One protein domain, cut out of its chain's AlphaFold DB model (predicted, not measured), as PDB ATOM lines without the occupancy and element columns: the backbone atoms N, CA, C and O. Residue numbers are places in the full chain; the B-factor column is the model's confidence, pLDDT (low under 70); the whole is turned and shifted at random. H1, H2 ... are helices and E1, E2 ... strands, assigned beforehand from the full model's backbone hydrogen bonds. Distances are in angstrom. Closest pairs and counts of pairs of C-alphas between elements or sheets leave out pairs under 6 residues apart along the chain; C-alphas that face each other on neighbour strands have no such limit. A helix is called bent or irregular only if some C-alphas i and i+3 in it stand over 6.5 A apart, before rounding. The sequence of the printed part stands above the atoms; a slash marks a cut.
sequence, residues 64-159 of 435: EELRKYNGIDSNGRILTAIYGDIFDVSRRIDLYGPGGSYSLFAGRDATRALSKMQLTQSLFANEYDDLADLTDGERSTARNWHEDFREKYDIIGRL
ATOM      1  N   GLU A  64     -17.262 -34.920   0.174       94.88
ATOM      2  CA  GLU A  64     -18.154 -34.694   1.316       94.88
ATOM      3  C   GLU A  64     -19.253 -33.679   1.001       94.88
ATOM      4  O   GLU A  64     -20.380 -33.811   1.479       94.88
ATOM      5  N   GLU A  65     -18.940 -32.665   0.196       95.75
ATOM      6  CA  GLU A  65     -19.911 -31.665  -0.236       95.75
ATOM      7  C   GLU A  65     -20.863 -32.227  -1.291       95.75
ATOM      8  O   GLU A  65     -22.075 -32.036  -1.171       95.75
ATOM      9  N   LEU A  66     -20.343 -32.984  -2.266       97.00
ATOM     10  CA  LEU A  66     -21.143 -33.645  -3.297       97.00
ATOM     11  C   LEU A  66     -22.196 -34.580  -2.681       97.00
ATOM     12  O   LEU A  66     -23.346 -34.585  -3.123       97.00
ATOM     13  N   ARG A  67     -21.854 -35.298  -1.603       95.38
ATOM     14  CA  ARG A  67     -22.771 -36.211  -0.892       95.38
ATOM     15  C   ARG A  67     -24.065 -35.577  -0.399       95.38
ATOM     16  O   ARG A  67     -25.062 -36.283  -0.259       95.38
ATOM     17  N   LYS A  68     -24.071 -34.266  -0.149       95.75
ATOM     18  CA  LYS A  68     -25.262 -33.525   0.301       95.75
ATOM     19  C   LYS A  68     -26.313 -33.366  -0.801       95.75
ATOM     20  O   LYS A  68     -27.402 -32.867  -0.534       95.75
ATOM     21  N   TYR A  69     -26.000 -33.743  -2.038       96.06
ATOM     22  CA  TYR A  69     -26.890 -33.633  -3.191       96.06
ATOM     23  C   TYR A  69     -27.402 -35.012  -3.621       96.06
ATOM     24  O   TYR A  69     -27.211 -35.449  -4.757       96.06
ATOM     25  N   ASN A  70     -28.032 -35.711  -2.677       93.44
ATOM     26  CA  ASN A  70     -28.556 -37.072  -2.825       93.44
ATOM     27  C   ASN A  70     -30.065 -37.123  -3.168       93.44
ATOM     28  O   ASN A  70     -30.654 -38.201  -3.221       93.44
ATOM     29  N   GLY A  71     -30.716 -35.968  -3.359       90.56
ATOM     30  CA  GLY A  71     -32.160 -35.873  -3.604       90.56
ATOM     31  C   GLY A  71     -33.057 -35.925  -2.361       90.56
ATOM     32  O   GLY A  71     -34.273 -35.794  -2.502       90.56
ATOM     33  N   ILE A  72     -32.489 -36.083  -1.164       87.62
ATOM     34  CA  ILE A  72     -33.183 -35.984   0.132       87.62
ATOM     35  C   ILE A  72     -32.841 -34.641   0.782       87.62
ATOM     36  O   ILE A  72     -33.731 -33.882   1.169       87.62
ATOM     37  N   ASP A  73     -31.549 -34.332   0.834       80.56
ATOM     38  CA  ASP A  73     -31.011 -33.092   1.377       80.56
ATOM     39  C   ASP A  73     -31.035 -31.961   0.321       80.56
ATOM     40  O   ASP A  73     -31.468 -32.147  -0.821       80.56
ATOM     41  N   SER A  74     -30.582 -30.755   0.684       81.50
ATOM     42  CA  SER A  74     -30.322 -29.648  -0.262       81.50
ATOM     43  C   SER A  74     -31.494 -29.305  -1.204       81.50
ATOM     44  O   SER A  74     -31.319 -29.138  -2.413       81.50
ATOM     45  N   ASN A  75     -32.709 -29.201  -0.654       82.75
ATOM     46  CA  ASN A  75     -33.958 -28.952  -1.395       82.75
ATOM     47  C   ASN A  75     -34.294 -30.024  -2.453       82.75
ATOM     48  O   ASN A  75     -35.000 -29.740  -3.423       82.75
ATOM     49  N   GLY A  76     -33.803 -31.253  -2.275       86.25
ATOM     50  CA  GLY A  76     -34.039 -32.368  -3.189       86.25
ATOM     51  C   GLY A  76     -33.205 -32.314  -4.470       86.25
ATOM     52  O   GLY A  76     -33.548 -32.985  -5.442       86.25
ATOM     53  N   ARG A  77     -32.131 -31.511  -4.500       94.25
ATOM     54  CA  ARG A  77     -31.205 -31.454  -5.637       94.25
ATOM     55  C   ARG A  77     -30.338 -32.713  -5.684       94.25
ATOM     56  O   ARG A  77     -29.909 -33.223  -4.649       94.25
ATOM     57  N   ILE A  78     -30.080 -33.198  -6.895       96.94
ATOM     58  CA  ILE A  78     -29.308 -34.410  -7.157       96.94
ATOM     59  C   ILE A  78     -28.148 -34.065  -8.083       96.94
ATOM     60  O   ILE A  78     -28.365 -33.654  -9.225       96.94
ATOM     61  N   LEU A  79     -26.927 -34.264  -7.595       97.69
ATOM     62  CA  LEU A  79     -25.704 -34.115  -8.379       97.69
ATOM     63  C   LEU A  79     -24.991 -35.464  -8.493       97.69
ATOM     64  O   LEU A  79     -25.095 -36.299  -7.598       97.69
ATOM     65  N   THR A  80     -24.246 -35.677  -9.571       98.00
ATOM     66  CA  THR A  80     -23.349 -36.833  -9.712       98.00
ATOM     67  C   THR A  80     -22.088 -36.415 -10.449       98.00
ATOM     68  O   THR A  80     -22.154 -35.564 -11.338       98.00
ATOM     69  N   ALA A  81     -20.943 -36.974 -10.065       98.19
ATOM     70  CA  ALA A  81     -19.690 -36.736 -10.764       98.19
ATOM     71  C   ALA A  81     -19.408 -37.864 -11.758       98.19
ATOM     72  O   ALA A  81     -19.638 -39.039 -11.464       98.19
ATOM     73  N   ILE A  82     -18.919 -37.504 -12.942       97.62
ATOM     74  CA  ILE A  82     -18.433 -38.446 -13.949       97.62
ATOM     75  C   ILE A  82     -17.165 -37.852 -14.546       97.62
ATOM     76  O   ILE A  82     -17.164 -36.729 -15.039       97.62
ATOM     77  N   TYR A  83     -16.082 -38.616 -14.506       94.44
ATOM     78  CA  TYR A  83     -14.773 -38.252 -15.030       94.44
ATOM     79  C   TYR A  83     -14.263 -36.895 -14.502       94.44
ATOM     80  O   TYR A  83     -13.596 -36.147 -15.215       94.44
ATOM     81  N   GLY A  84     -14.590 -36.577 -13.244       95.44
ATOM     82  CA  GLY A  84     -14.208 -35.333 -12.572       95.44
ATOM     83  C   GLY A  84     -15.140 -34.139 -12.803       95.44
ATOM     84  O   GLY A  84     -15.006 -33.157 -12.080       95.44
ATOM     85  N   ASP A  85     -16.104 -34.209 -13.724       97.94
ATOM     86  CA  ASP A  85     -17.123 -33.167 -13.902       97.94
ATOM     87  C   ASP A  85     -18.392 -33.503 -13.111       97.94
ATOM     88  O   ASP A  85     -18.844 -34.648 -13.092       97.94
ATOM     89  N   ILE A  86     -18.995 -32.496 -12.477       98.38
ATOM     90  CA  ILE A  86     -20.215 -32.610 -11.674       98.38
ATOM     91  C   ILE A  86     -21.416 -32.168 -12.504       98.38
ATOM     92  O   ILE A  86     -21.478 -31.024 -12.960       98.38
ATOM     93  N   PHE A  87     -22.400 -33.051 -12.640       97.81
ATOM     94  CA  PHE A  87     -23.622 -32.838 -13.410       97.81
ATOM     95  C   PHE A  87     -24.839 -32.673 -12.501       97.81
ATOM     96  O   PHE A  87     -25.016 -33.441 -11.552       97.81
ATOM     97  N   ASP A  88     -25.721 -31.727 -12.836       96.69
ATOM     98  CA  ASP A  88     -27.038 -31.615 -12.206       96.69
ATOM     99  C   ASP A  88     -28.064 -32.508 -12.908       96.69
ATOM    100  O   ASP A  88     -28.547 -32.223 -14.009       96.69
ATOM    101  N   VAL A  89     -28.419 -33.602 -12.237       95.81
ATOM    102  CA  VAL A  89     -29.357 -34.608 -12.741       95.81
ATOM    103  C   VAL A  89     -30.746 -34.493 -12.107       95.81
ATOM    104  O   VAL A  89     -31.610 -35.339 -12.344       95.81
ATOM    105  N   SER A  90     -31.015 -33.415 -11.362       93.88
ATOM    106  CA  SER A  90     -32.245 -33.228 -10.571       93.88
ATOM    107  C   SER A  90     -33.528 -33.290 -11.392       93.88
ATOM    108  O   SER A  90     -34.570 -33.714 -10.899       93.88
ATOM    109  N   ARG A  91     -33.464 -32.910 -12.674       90.25
ATOM    110  CA  ARG A  91     -34.613 -32.984 -13.594       90.25
ATOM    111  C   ARG A  91     -35.097 -34.419 -13.854       90.25
ATOM    112  O   ARG A  91     -36.167 -34.595 -14.427       90.25
ATOM    113  N   ARG A  92     -34.300 -35.430 -13.488       86.88
ATOM    114  CA  ARG A  92     -34.611 -36.861 -13.593       86.88
ATOM    115  C   ARG A  92     -34.657 -37.518 -12.214       86.88
ATOM    116  O   ARG A  92     -34.042 -38.557 -11.984       86.88
ATOM    117  N   ILE A  93     -35.387 -36.899 -11.286       87.75
ATOM    118  CA  ILE A  93     -35.631 -37.442  -9.943       87.75
ATOM    119  C   ILE A  93     -36.256 -38.846  -9.975       87.75
ATOM    120  O   ILE A  93     -35.985 -39.645  -9.090       87.75
ATOM    121  N   ASP A  94     -37.016 -39.170 -11.026       81.19
ATOM    122  CA  ASP A  94     -37.557 -40.507 -11.297       81.19
ATOM    123  C   ASP A  94     -36.466 -41.581 -11.453       81.19
ATOM    124  O   ASP A  94     -36.689 -42.748 -11.142       81.19
ATOM    125  N   LEU A  95     -35.283 -41.186 -11.927       84.50
ATOM    126  CA  LEU A  95     -34.153 -42.080 -12.160       84.50
ATOM    127  C   LEU A  95     -33.103 -42.015 -11.053       84.50
ATOM    128  O   LEU A  95     -32.658 -43.059 -10.586       84.50
ATOM    129  N   TYR A  96     -32.676 -40.810 -10.671       92.50
ATOM    130  CA  TYR A  96     -31.541 -40.613  -9.762       92.50
ATOM    131  C   TYR A  96     -31.963 -40.285  -8.327       92.50
ATOM    132  O   TYR A  96     -31.120 -40.275  -7.441       92.50
ATOM    133  N   GLY A  97     -33.242 -39.989  -8.082       90.50
ATOM    134  CA  GLY A  97     -33.743 -39.726  -6.734       90.50
ATOM    135  C   GLY A  97     -33.936 -41.007  -5.918       90.50
ATOM    136  O   GLY A  97     -33.788 -42.110  -6.448       90.50
ATOM    137  N   PRO A  98     -34.297 -40.891  -4.627       88.25
ATOM    138  CA  PRO A  98     -34.568 -42.042  -3.767       88.25
ATOM    139  C   PRO A  98     -35.572 -43.022  -4.390       88.25
ATOM    140  O   PRO A  98     -36.658 -42.625  -4.805       88.25
ATOM    141  N   GLY A  99     -35.202 -44.304  -4.456       83.12
ATOM    142  CA  GLY A  99     -36.009 -45.361  -5.084       83.12
ATOM    143  C   GLY A  99     -35.891 -45.451  -6.612       83.12
ATOM    144  O   GLY A  99     -36.389 -46.410  -7.196       83.12
ATOM    145  N   GLY A 100     -35.212 -44.503  -7.263       83.25
ATOM    146  CA  GLY A 100     -34.923 -44.552  -8.694       83.25
ATOM    147  C   GLY A 100     -33.856 -45.593  -9.052       83.25
ATOM    148  O   GLY A 100     -32.999 -45.948  -8.233       83.25
ATOM    149  N   SER A 101     -33.878 -46.058 -10.305       81.12
ATOM    150  CA  SER A 101     -32.985 -47.121 -10.795       81.12
ATOM    151  C   SER A 101     -31.502 -46.756 -10.783       81.12
ATOM    152  O   SER A 101     -30.670 -47.647 -10.821       81.12
ATOM    153  N   TYR A 102     -31.163 -45.467 -10.744       89.06
ATOM    154  CA  TYR A 102     -29.791 -44.957 -10.670       89.06
ATOM    155  C   TYR A 102     -29.556 -44.134  -9.398       89.06
ATOM    156  O   TYR A 102     -28.668 -43.284  -9.357       89.06
ATOM    157  N   SER A 103     -30.343 -44.382  -8.350       91.94
ATOM    158  CA  SER A 103     -30.228 -43.691  -7.060       91.94
ATOM    159  C   SER A 103     -28.836 -43.794  -6.426       91.94
ATOM    160  O   SER A 103     -28.415 -42.875  -5.729       91.94
ATOM    161  N   LEU A 104     -28.066 -44.849  -6.726       93.88
ATOM    162  CA  LEU A 104     -26.678 -44.989  -6.267       93.88
ATOM    163  C   LEU A 104     -25.722 -43.913  -6.811       93.88
ATOM    164  O   LEU A 104     -24.652 -43.721  -6.241       93.88
ATOM    165  N   PHE A 105     -26.081 -43.200  -7.881       96.12
ATOM    166  CA  PHE A 105     -25.260 -42.110  -8.423       96.12
ATOM    167  C   PHE A 105     -25.417 -40.803  -7.633       96.12
ATOM    168  O   PHE A 105     -24.558 -39.923  -7.714       96.12
ATOM    169  N   ALA A 106     -26.514 -40.665  -6.884       96.38
ATOM    170  CA  ALA A 106     -26.886 -39.434  -6.207       96.38
ATOM    171  C   ALA A 106     -25.839 -39.034  -5.155       96.38
ATOM    172  O   ALA A 106     -25.534 -39.786  -4.227       96.38
ATOM    173  N   GLY A 107     -25.282 -37.835  -5.313       96.81
ATOM    174  CA  GLY A 107     -24.248 -37.273  -4.453       96.81
ATOM    175  C   GLY A 107     -22.911 -38.018  -4.502       96.81
ATOM    176  O   GLY A 107     -22.150 -37.966  -3.536       96.81
ATOM    177  N   ARG A 108     -22.619 -38.753  -5.580       97.44
ATOM    178  CA  ARG A 108     -21.427 -39.610  -5.684       97.44
ATOM    179  C   ARG A 108     -20.725 -39.465  -7.029       97.44
ATOM    180  O   ARG A 108     -21.328 -39.045  -8.017       97.44
ATOM    181  N   ASP A 109     -19.453 -39.855  -7.051       97.75
ATOM    182  CA  ASP A 109     -18.725 -40.125  -8.289       97.75
ATOM    183  C   ASP A 109     -19.158 -41.488  -8.850       97.75
ATOM    184  O   ASP A 109     -18.967 -42.531  -8.221       97.75
ATOM    185  N   ALA A 110     -19.796 -41.464 -10.019       97.25
ATOM    186  CA  ALA A 110     -20.310 -42.637 -10.713       97.25
ATOM    187  C   ALA A 110     -19.318 -43.207 -11.740       97.25
ATOM    188  O   ALA A 110     -19.625 -44.213 -12.384       97.25
ATOM    189  N   THR A 111     -18.134 -42.605 -11.905       96.94
ATOM    190  CA  THR A 111     -17.203 -42.932 -12.997       96.94
ATOM    191  C   THR A 111     -16.834 -44.408 -13.030       96.94
ATOM    192  O   THR A 111     -16.877 -45.014 -14.098       96.94
ATOM    193  N   ARG A 112     -16.519 -45.014 -11.879       95.94
ATOM    194  CA  ARG A 112     -16.142 -46.432 -11.804       95.94
ATOM    195  C   ARG A 112     -17.312 -47.377 -12.089       95.94
ATOM    196  O   ARG A 112     -17.148 -48.361 -12.803       95.94
ATOM    197  N   ALA A 113     -18.501 -47.080 -11.568       93.81
ATOM    198  CA  ALA A 113     -19.700 -47.871 -11.858       93.81
ATOM    199  C   ALA A 113     -20.028 -47.851 -13.363       93.81
ATOM    200  O   ALA A 113     -20.319 -48.888 -13.963       93.81
ATOM    201  N   LEU A 114     -19.907 -46.675 -13.985       93.12
ATOM    202  CA  LEU A 114     -20.107 -46.469 -15.419       93.12
ATOM    203  C   LEU A 114     -19.016 -47.131 -16.265       93.12
ATOM    204  O   LEU A 114     -19.327 -47.720 -17.297       93.12
ATOM    205  N   SER A 115     -17.755 -47.077 -15.828       92.81
ATOM    206  CA  SER A 115     -16.626 -47.677 -16.548       92.81
ATOM    207  C   SER A 115     -16.731 -49.200 -16.616       92.81
ATOM    208  O   SER A 115     -16.470 -49.787 -17.665       92.81
ATOM    209  N   LYS A 116     -17.170 -49.827 -15.517       89.44
ATOM    210  CA  LYS A 116     -17.336 -51.282 -15.401       89.44
ATOM    211  C   LYS A 116     -18.704 -51.786 -15.851       89.44
ATOM    212  O   LYS A 116     -18.907 -52.995 -15.901       89.44
ATOM    213  N   MET A 117     -19.635 -50.883 -16.174       84.25
ATOM    214  CA  MET A 117     -21.027 -51.212 -16.508       84.25
ATOM    215  C   MET A 117     -21.689 -52.082 -15.426       84.25
ATOM    216  O   MET A 117     -22.403 -53.032 -15.733       84.25
ATOM    217  N   GLN A 118     -21.424 -51.758 -14.158       85.38
ATOM    218  CA  GLN A 118     -21.942 -52.449 -12.974       85.38
ATOM    219  C   GLN A 118     -22.545 -51.471 -11.964       85.38
ATOM    220  O   GLN A 118     -21.887 -50.512 -11.558       85.38
ATOM    221  N   LEU A 119     -23.786 -51.709 -11.534       87.31
ATOM    222  CA  LEU A 119     -24.484 -50.842 -10.581       87.31
ATOM    223  C   LEU A 119     -24.490 -51.442  -9.165       87.31
ATOM    224  O   LEU A 119     -25.536 -51.772  -8.612       87.31
ATOM    225  N   THR A 120     -23.303 -51.570  -8.568       87.69
ATOM    226  CA  THR A 120     -23.116 -52.177  -7.238       87.69
ATOM    227  C   THR A 120     -22.533 -51.169  -6.252       87.69
ATOM    228  O   THR A 120     -21.605 -50.435  -6.582       87.69
ATOM    229  N   GLN A 121     -23.020 -51.174  -5.006       89.50
ATOM    230  CA  GLN A 121     -22.596 -50.245  -3.948       89.50
ATOM    231  C   GLN A 121     -21.071 -50.205  -3.718       89.50
ATOM    232  O   GLN A 121     -20.539 -49.153  -3.370       89.50
ATOM    233  N   SER A 122     -20.371 -51.323  -3.928       91.69
ATOM    234  CA  SER A 122     -18.914 -51.439  -3.775       91.69
ATOM    235  C   SER A 122     -18.108 -50.609  -4.777       91.69
ATOM    236  O   SER A 122     -16.938 -50.340  -4.527       91.69
ATOM    237  N   LEU A 123     -18.712 -50.189  -5.892       92.75
ATOM    238  CA  LEU A 123     -18.048 -49.384  -6.922       92.75
ATOM    239  C   LEU A 123     -18.135 -47.879  -6.664       92.75
ATOM    240  O   LEU A 123     -17.564 -47.103  -7.424       92.75
ATOM    241  N   PHE A 124     -18.825 -47.466  -5.601       93.00
ATOM    242  CA  PHE A 124     -18.939 -46.069  -5.203       93.00
ATOM    243  C   PHE A 124     -18.038 -45.802  -4.008       93.00
ATOM    244  O   PHE A 124     -18.436 -46.020  -2.856       93.00
ATOM    245  N   ALA A 125     -16.830 -45.327  -4.301       88.69
ATOM    246  CA  ALA A 125     -15.834 -45.004  -3.298       88.69
ATOM    247  C   ALA A 125     -16.351 -43.950  -2.311       88.69
ATOM    248  O   ALA A 125     -17.158 -43.074  -2.639       88.69
ATOM    249  N   ASN A 126     -15.876 -44.059  -1.071       90.44
ATOM    250  CA  ASN A 126     -16.159 -43.066  -0.046       90.44
ATOM    251  C   ASN A 126     -15.126 -41.935   0.012       90.44
ATOM    252  O   ASN A 126     -15.345 -40.967   0.739       90.44
ATOM    253  N   GLU A 127     -14.050 -42.075  -0.748       93.00
ATOM    254  CA  GLU A 127     -12.932 -41.151  -0.879       93.00
ATOM    255  C   GLU A 127     -12.710 -40.863  -2.368       93.00
ATOM    256  O   GLU A 127     -13.363 -41.467  -3.224       93.00
ATOM    257  N   TYR A 128     -11.808 -39.931  -2.676       93.31
ATOM    258  CA  TYR A 128     -11.462 -39.619  -4.058       93.31
ATOM    259  C   TYR A 128     -10.845 -40.841  -4.753       93.31
ATOM    260  O   TYR A 128      -9.898 -41.440  -4.245       93.31
ATOM    261  N   ASP A 129     -11.363 -41.171  -5.932       94.31
ATOM    262  CA  ASP A 129     -10.921 -42.302  -6.740       94.31
ATOM    263  C   ASP A 129     -10.071 -41.806  -7.918       94.31
ATOM    264  O   ASP A 129     -10.533 -41.034  -8.758       94.31
ATOM    265  N   ASP A 130      -8.804 -42.220  -7.978       92.62
ATOM    266  CA  ASP A 130      -7.891 -41.810  -9.049       92.62
ATOM    267  C   ASP A 130      -8.084 -42.590 -10.358       92.62
ATOM    268  O   ASP A 130      -7.565 -42.173 -11.401       92.62
ATOM    269  N   LEU A 131      -8.866 -43.680 -10.315       94.69
ATOM    270  CA  LEU A 131      -9.201 -44.536 -11.453       94.69
ATOM    271  C   LEU A 131      -7.961 -45.070 -12.196       94.69
ATOM    272  O   LEU A 131      -8.029 -45.371 -13.395       94.69
ATOM    273  N   ALA A 132      -6.811 -45.154 -11.517       93.75
ATOM    274  CA  ALA A 132      -5.543 -45.540 -12.131       93.75
ATOM    275  C   ALA A 132      -5.543 -47.001 -12.610       93.75
ATOM    276  O   ALA A 132      -4.852 -47.332 -13.572       93.75
ATOM    277  N   ASP A 133      -6.350 -47.849 -11.974       94.88
ATOM    278  CA  ASP A 133      -6.501 -49.276 -12.258       94.88
ATOM    279  C   ASP A 133      -7.463 -49.592 -13.415       94.88
ATOM    280  O   ASP A 133      -7.583 -50.756 -13.801       94.88
ATOM    281  N   LEU A 134      -8.153 -48.593 -13.981       93.94
ATOM    282  CA  LEU A 134      -9.048 -48.821 -15.114       93.94
ATOM    283  C   LEU A 134      -8.269 -49.189 -16.379       93.94
ATOM    284  O   LEU A 134      -7.373 -48.460 -16.819       93.94
ATOM    285  N   THR A 135      -8.706 -50.268 -17.023       96.19
ATOM    286  CA  THR A 135      -8.270 -50.661 -18.366       96.19
ATOM    287  C   THR A 135      -8.652 -49.607 -19.410       96.19
ATOM    288  O   THR A 135      -9.566 -48.800 -19.211       96.19
ATOM    289  N   ASP A 136      -8.006 -49.641 -20.578       92.75
ATOM    290  CA  ASP A 136      -8.332 -48.728 -21.683       92.75
ATOM    291  C   ASP A 136      -9.798 -48.852 -22.136       92.75
ATOM    292  O   ASP A 136     -10.441 -47.850 -22.461       92.75
ATOM    293  N   GLY A 137     -10.351 -50.070 -22.104       87.75
ATOM    294  CA  GLY A 137     -11.756 -50.336 -22.423       87.75
ATOM    295  C   GLY A 137     -12.726 -49.729 -21.406       87.75
ATOM    296  O   GLY A 137     -13.675 -49.039 -21.789       87.75
ATOM    297  N   GLU A 138     -12.467 -49.915 -20.108       92.38
ATOM    298  CA  GLU A 138     -13.260 -49.298 -19.032       92.38
ATOM    299  C   GLU A 138     -13.178 -47.764 -19.104       92.38
ATOM    300  O   GLU A 138     -14.194 -47.070 -19.019       92.38
ATOM    301  N   ARG A 139     -11.982 -47.212 -19.351       93.75
ATOM    302  CA  ARG A 139     -11.769 -45.763 -19.496       93.75
ATOM    303  C   ARG A 139     -12.507 -45.184 -20.703       93.75
ATOM    304  O   ARG A 139     -13.090 -44.105 -20.604       93.75
ATOM    305  N   SER A 140     -12.499 -45.890 -21.834       89.06
ATOM    306  CA  SER A 140     -13.263 -45.512 -23.030       89.06
ATOM    307  C   SER A 140     -14.770 -45.504 -22.748       89.06
ATOM    308  O   SER A 140     -15.464 -44.545 -23.081       89.06
ATOM    309  N   THR A 141     -15.262 -46.520 -22.034       86.19
ATOM    310  CA  THR A 141     -16.669 -46.618 -21.621       86.19
ATOM    311  C   THR A 141     -17.078 -45.448 -20.724       86.19
ATOM    312  O   THR A 141     -18.090 -44.800 -20.986       86.19
ATOM    313  N   ALA A 142     -16.262 -45.111 -19.719       91.56
ATOM    314  CA  ALA A 142     -16.496 -43.956 -18.851       91.56
ATOM    315  C   ALA A 142     -16.548 -42.632 -19.627       91.56
ATOM    316  O   ALA A 142     -17.397 -41.786 -19.352       91.56
ATOM    317  N   ARG A 143     -15.668 -42.459 -20.621       91.56
ATOM    318  CA  ARG A 143     -15.638 -41.260 -21.468       91.56
ATOM    319  C   ARG A 143     -16.895 -41.126 -22.321       91.56
ATOM    320  O   ARG A 143     -17.423 -40.028 -22.435       91.56
ATOM    321  N   ASN A 144     -17.395 -42.223 -22.884       87.12
ATOM    322  CA  ASN A 144     -18.642 -42.193 -23.654       87.12
ATOM    323  C   ASN A 144     -19.819 -41.743 -22.776       87.12
ATOM    324  O   ASN A 144     -20.576 -40.858 -23.167       87.12
ATOM    325  N   TRP A 145     -19.916 -42.283 -21.555       91.19
ATOM    326  CA  TRP A 145     -20.917 -41.839 -20.583       91.19
ATOM    327  C   TRP A 145     -20.768 -40.365 -20.210       91.19
ATOM    328  O   TRP A 145     -21.767 -39.652 -20.156       91.19
ATOM    329  N   HIS A 146     -19.542 -39.896 -19.968       94.38
ATOM    330  CA  HIS A 146     -19.266 -38.485 -19.691       94.38
ATOM    331  C   HIS A 146     -19.772 -37.575 -20.819       94.38
ATOM    332  O   HIS A 146     -20.498 -36.619 -20.548       94.38
ATOM    333  N   GLU A 147     -19.488 -37.916 -22.079       91.06
ATOM    334  CA  GLU A 147     -19.945 -37.135 -23.233       91.06
ATOM    335  C   GLU A 147     -21.475 -37.112 -23.354       91.06
ATOM    336  O   GLU A 147     -22.055 -36.031 -23.506       91.06
ATOM    337  N   ASP A 148     -22.168 -38.253 -23.214       86.62
ATOM    338  CA  ASP A 148     -23.634 -38.224 -23.283       86.62
ATOM    339  C   ASP A 148     -24.366 -37.748 -22.019       86.62
ATOM    340  O   ASP A 148     -25.550 -37.389 -22.117       86.62
ATOM    341  N   PHE A 149     -23.672 -37.595 -20.884       92.88
ATOM    342  CA  PHE A 149     -24.123 -36.750 -19.771       92.88
ATOM    343  C   PHE A 149     -23.934 -35.266 -20.068       92.88
ATOM    344  O   PHE A 149     -24.845 -34.485 -19.799       92.88
ATOM    345  N   ARG A 150     -22.817 -34.874 -20.680       92.31
ATOM    346  CA  ARG A 150     -22.509 -33.486 -21.046       92.31
ATOM    347  C   ARG A 150     -23.441 -32.909 -22.102       92.31
ATOM    348  O   ARG A 150     -23.766 -31.728 -22.050       92.31
ATOM    349  N   GLU A 151     -23.934 -33.739 -23.018       88.62
ATOM    350  CA  GLU A 151     -25.004 -33.346 -23.945       88.62
ATOM    351  C   GLU A 151     -26.341 -33.105 -23.219       88.62
ATOM    352  O   GLU A 151     -27.195 -32.351 -23.687       88.62
ATOM    353  N   LYS A 152     -26.552 -33.761 -22.073       86.06
ATOM    354  CA  LYS A 152     -27.856 -33.820 -21.412       86.06
ATOM    355  C   LYS A 152     -27.988 -32.845 -20.267       86.06
ATOM    356  O   LYS A 152     -29.019 -32.178 -20.194       86.06
ATOM    357  N   TYR A 153     -27.042 -32.835 -19.351       94.00
ATOM    358  CA  TYR A 153     -27.160 -32.197 -18.052       94.00
ATOM    359  C   TYR A 153     -26.226 -30.999 -17.954       94.00
ATOM    360  O   TYR A 153     -25.183 -30.947 -18.604       94.00
ATOM    361  N   ASP A 154     -26.608 -30.036 -17.121       94.00
ATOM    362  CA  ASP A 154     -25.763 -28.883 -16.846       94.00
ATOM    363  C   ASP A 154     -24.543 -29.319 -16.027       94.00
ATOM    364  O   ASP A 154     -24.682 -29.994 -15.004       94.00
ATOM    365  N   ILE A 155     -23.353 -28.901 -16.463       96.38
ATOM    366  CA  ILE A 155     -22.130 -29.028 -15.666       96.38
ATOM    367  C   ILE A 155     -22.106 -27.905 -14.630       96.38
ATOM    368  O   ILE A 155     -22.124 -26.718 -14.978       96.38
ATOM    369  N   ILE A 156     -22.022 -28.298 -13.362       96.31
ATOM    370  CA  ILE A 156     -21.950 -27.400 -12.209       96.31
ATOM    371  C   ILE A 156     -20.501 -27.033 -11.891       96.31
ATOM    372  O   ILE A 156     -20.217 -25.882 -11.586       96.31
ATOM    373  N   GLY A 157     -19.567 -27.964 -12.028       96.31
ATOM    374  CA  GLY A 157     -18.154 -27.707 -11.772       96.31
ATOM    375  C   GLY A 157     -17.375 -29.005 -11.711       96.31
ATOM    376  O   GLY A 157     -17.787 -29.987 -12.329       96.31
ATOM    377  N   ARG A 158     -16.263 -29.012 -10.981       97.19
ATOM    378  CA  ARG A 158     -15.357 -30.157 -10.886       97.19
ATOM    379  C   ARG A 158     -15.403 -30.795  -9.505       97.19
ATOM    380  O   ARG A 158     -15.553 -30.111  -8.492       97.19
ATOM    381  N   LEU A 159     -15.230 -32.109  -9.478       97.38
ATOM    382  CA  LEU A 159     -14.962 -32.858  -8.261       97.38
ATOM    383  C   LEU A 159     -13.482 -32.694  -7.901       97.38
ATOM    384  O   LEU A 159     -12.604 -33.090  -8.667       97.38
TER     385      LEU A 159
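AT A GLANCE: This is residues 64 to 159 of the 435 residues of the protein "Hypothetical protein" of Rotaria sp. Silwood1 (UniProt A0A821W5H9). A small antiparallel sheet of three strands has the long helix H3 slantwise over one face, as two layers, while the short H2 packs on H3 near the last residue of E1 and H1 lies near the first. Long loops fill out the rest, and residues 108 to 109 pair with E1. The printed part has 96 residues with three named helices and three named strands, in the order E1 E2 H1 H2 H3 E3; the sheet runs E1, E2, E3. The class is mixed, helices and strands, with under half of the residues in named elements. The whole is compact, with a radius of gyration of the C-alphas of 12.3 A and spans of 38 by 27 by 23 A.

HOW THE PARTS SIT: E1, residues 79 to 82, and E2, residues 85 to 88, form an antiparallel hairpin, with N 80 and O 87 at 3.1 A. E3, residues 154 to 158, is antiparallel to E2, with N 86 and O 157 at 2.8 A. H3, residues 136 to 150, is on the sheet at a height of 9.7 A, only just over E1 and E2 with 3 C-alphas on each; on the local plane it stands at 34 degrees to E1, slantwise to the strands. H2, residues 111 to 116, touches H3 at a steep tilt of 51 degrees, opposite ways; their closest C-alphas, of Ser 115 and Ala 142, are 4.4 A apart. H2 only grazes the sheet with residues 111 to 115. H1, residues 90 to 96, is only just not on the sheet, with 4 pairs of C-alphas within 10 A, and is apart from H2, H3 and E3. Each O i to N i+4 pair is within hydrogen-bond range in H2 and H3; in H1 1 of 3 is, beside 2 of 4 O i to N i+3 pairs.

IN THESE COORDINATES: E1 begins at C-alpha 79 (-25.704, -34.115, -8.379) and spans 10.1 A; E2 spans 10.2 A. H1 spans 7.5 A and is irregular, with C-alphas 91 and 94 8.4 A apart. H2 spans 8.7 A, H3 20.8 A and E3 12.1 A, ending at C-alpha 158 (-15.357, -30.157, -10.886).

THE WHOLE: The C-alphas farthest apart, of Asn 75 and Asp 136, are 38.2 A apart. The printed part has no cut; the links H1 to H2 and H2 to H3 are long. No printed residue is under 70 in pLDDT.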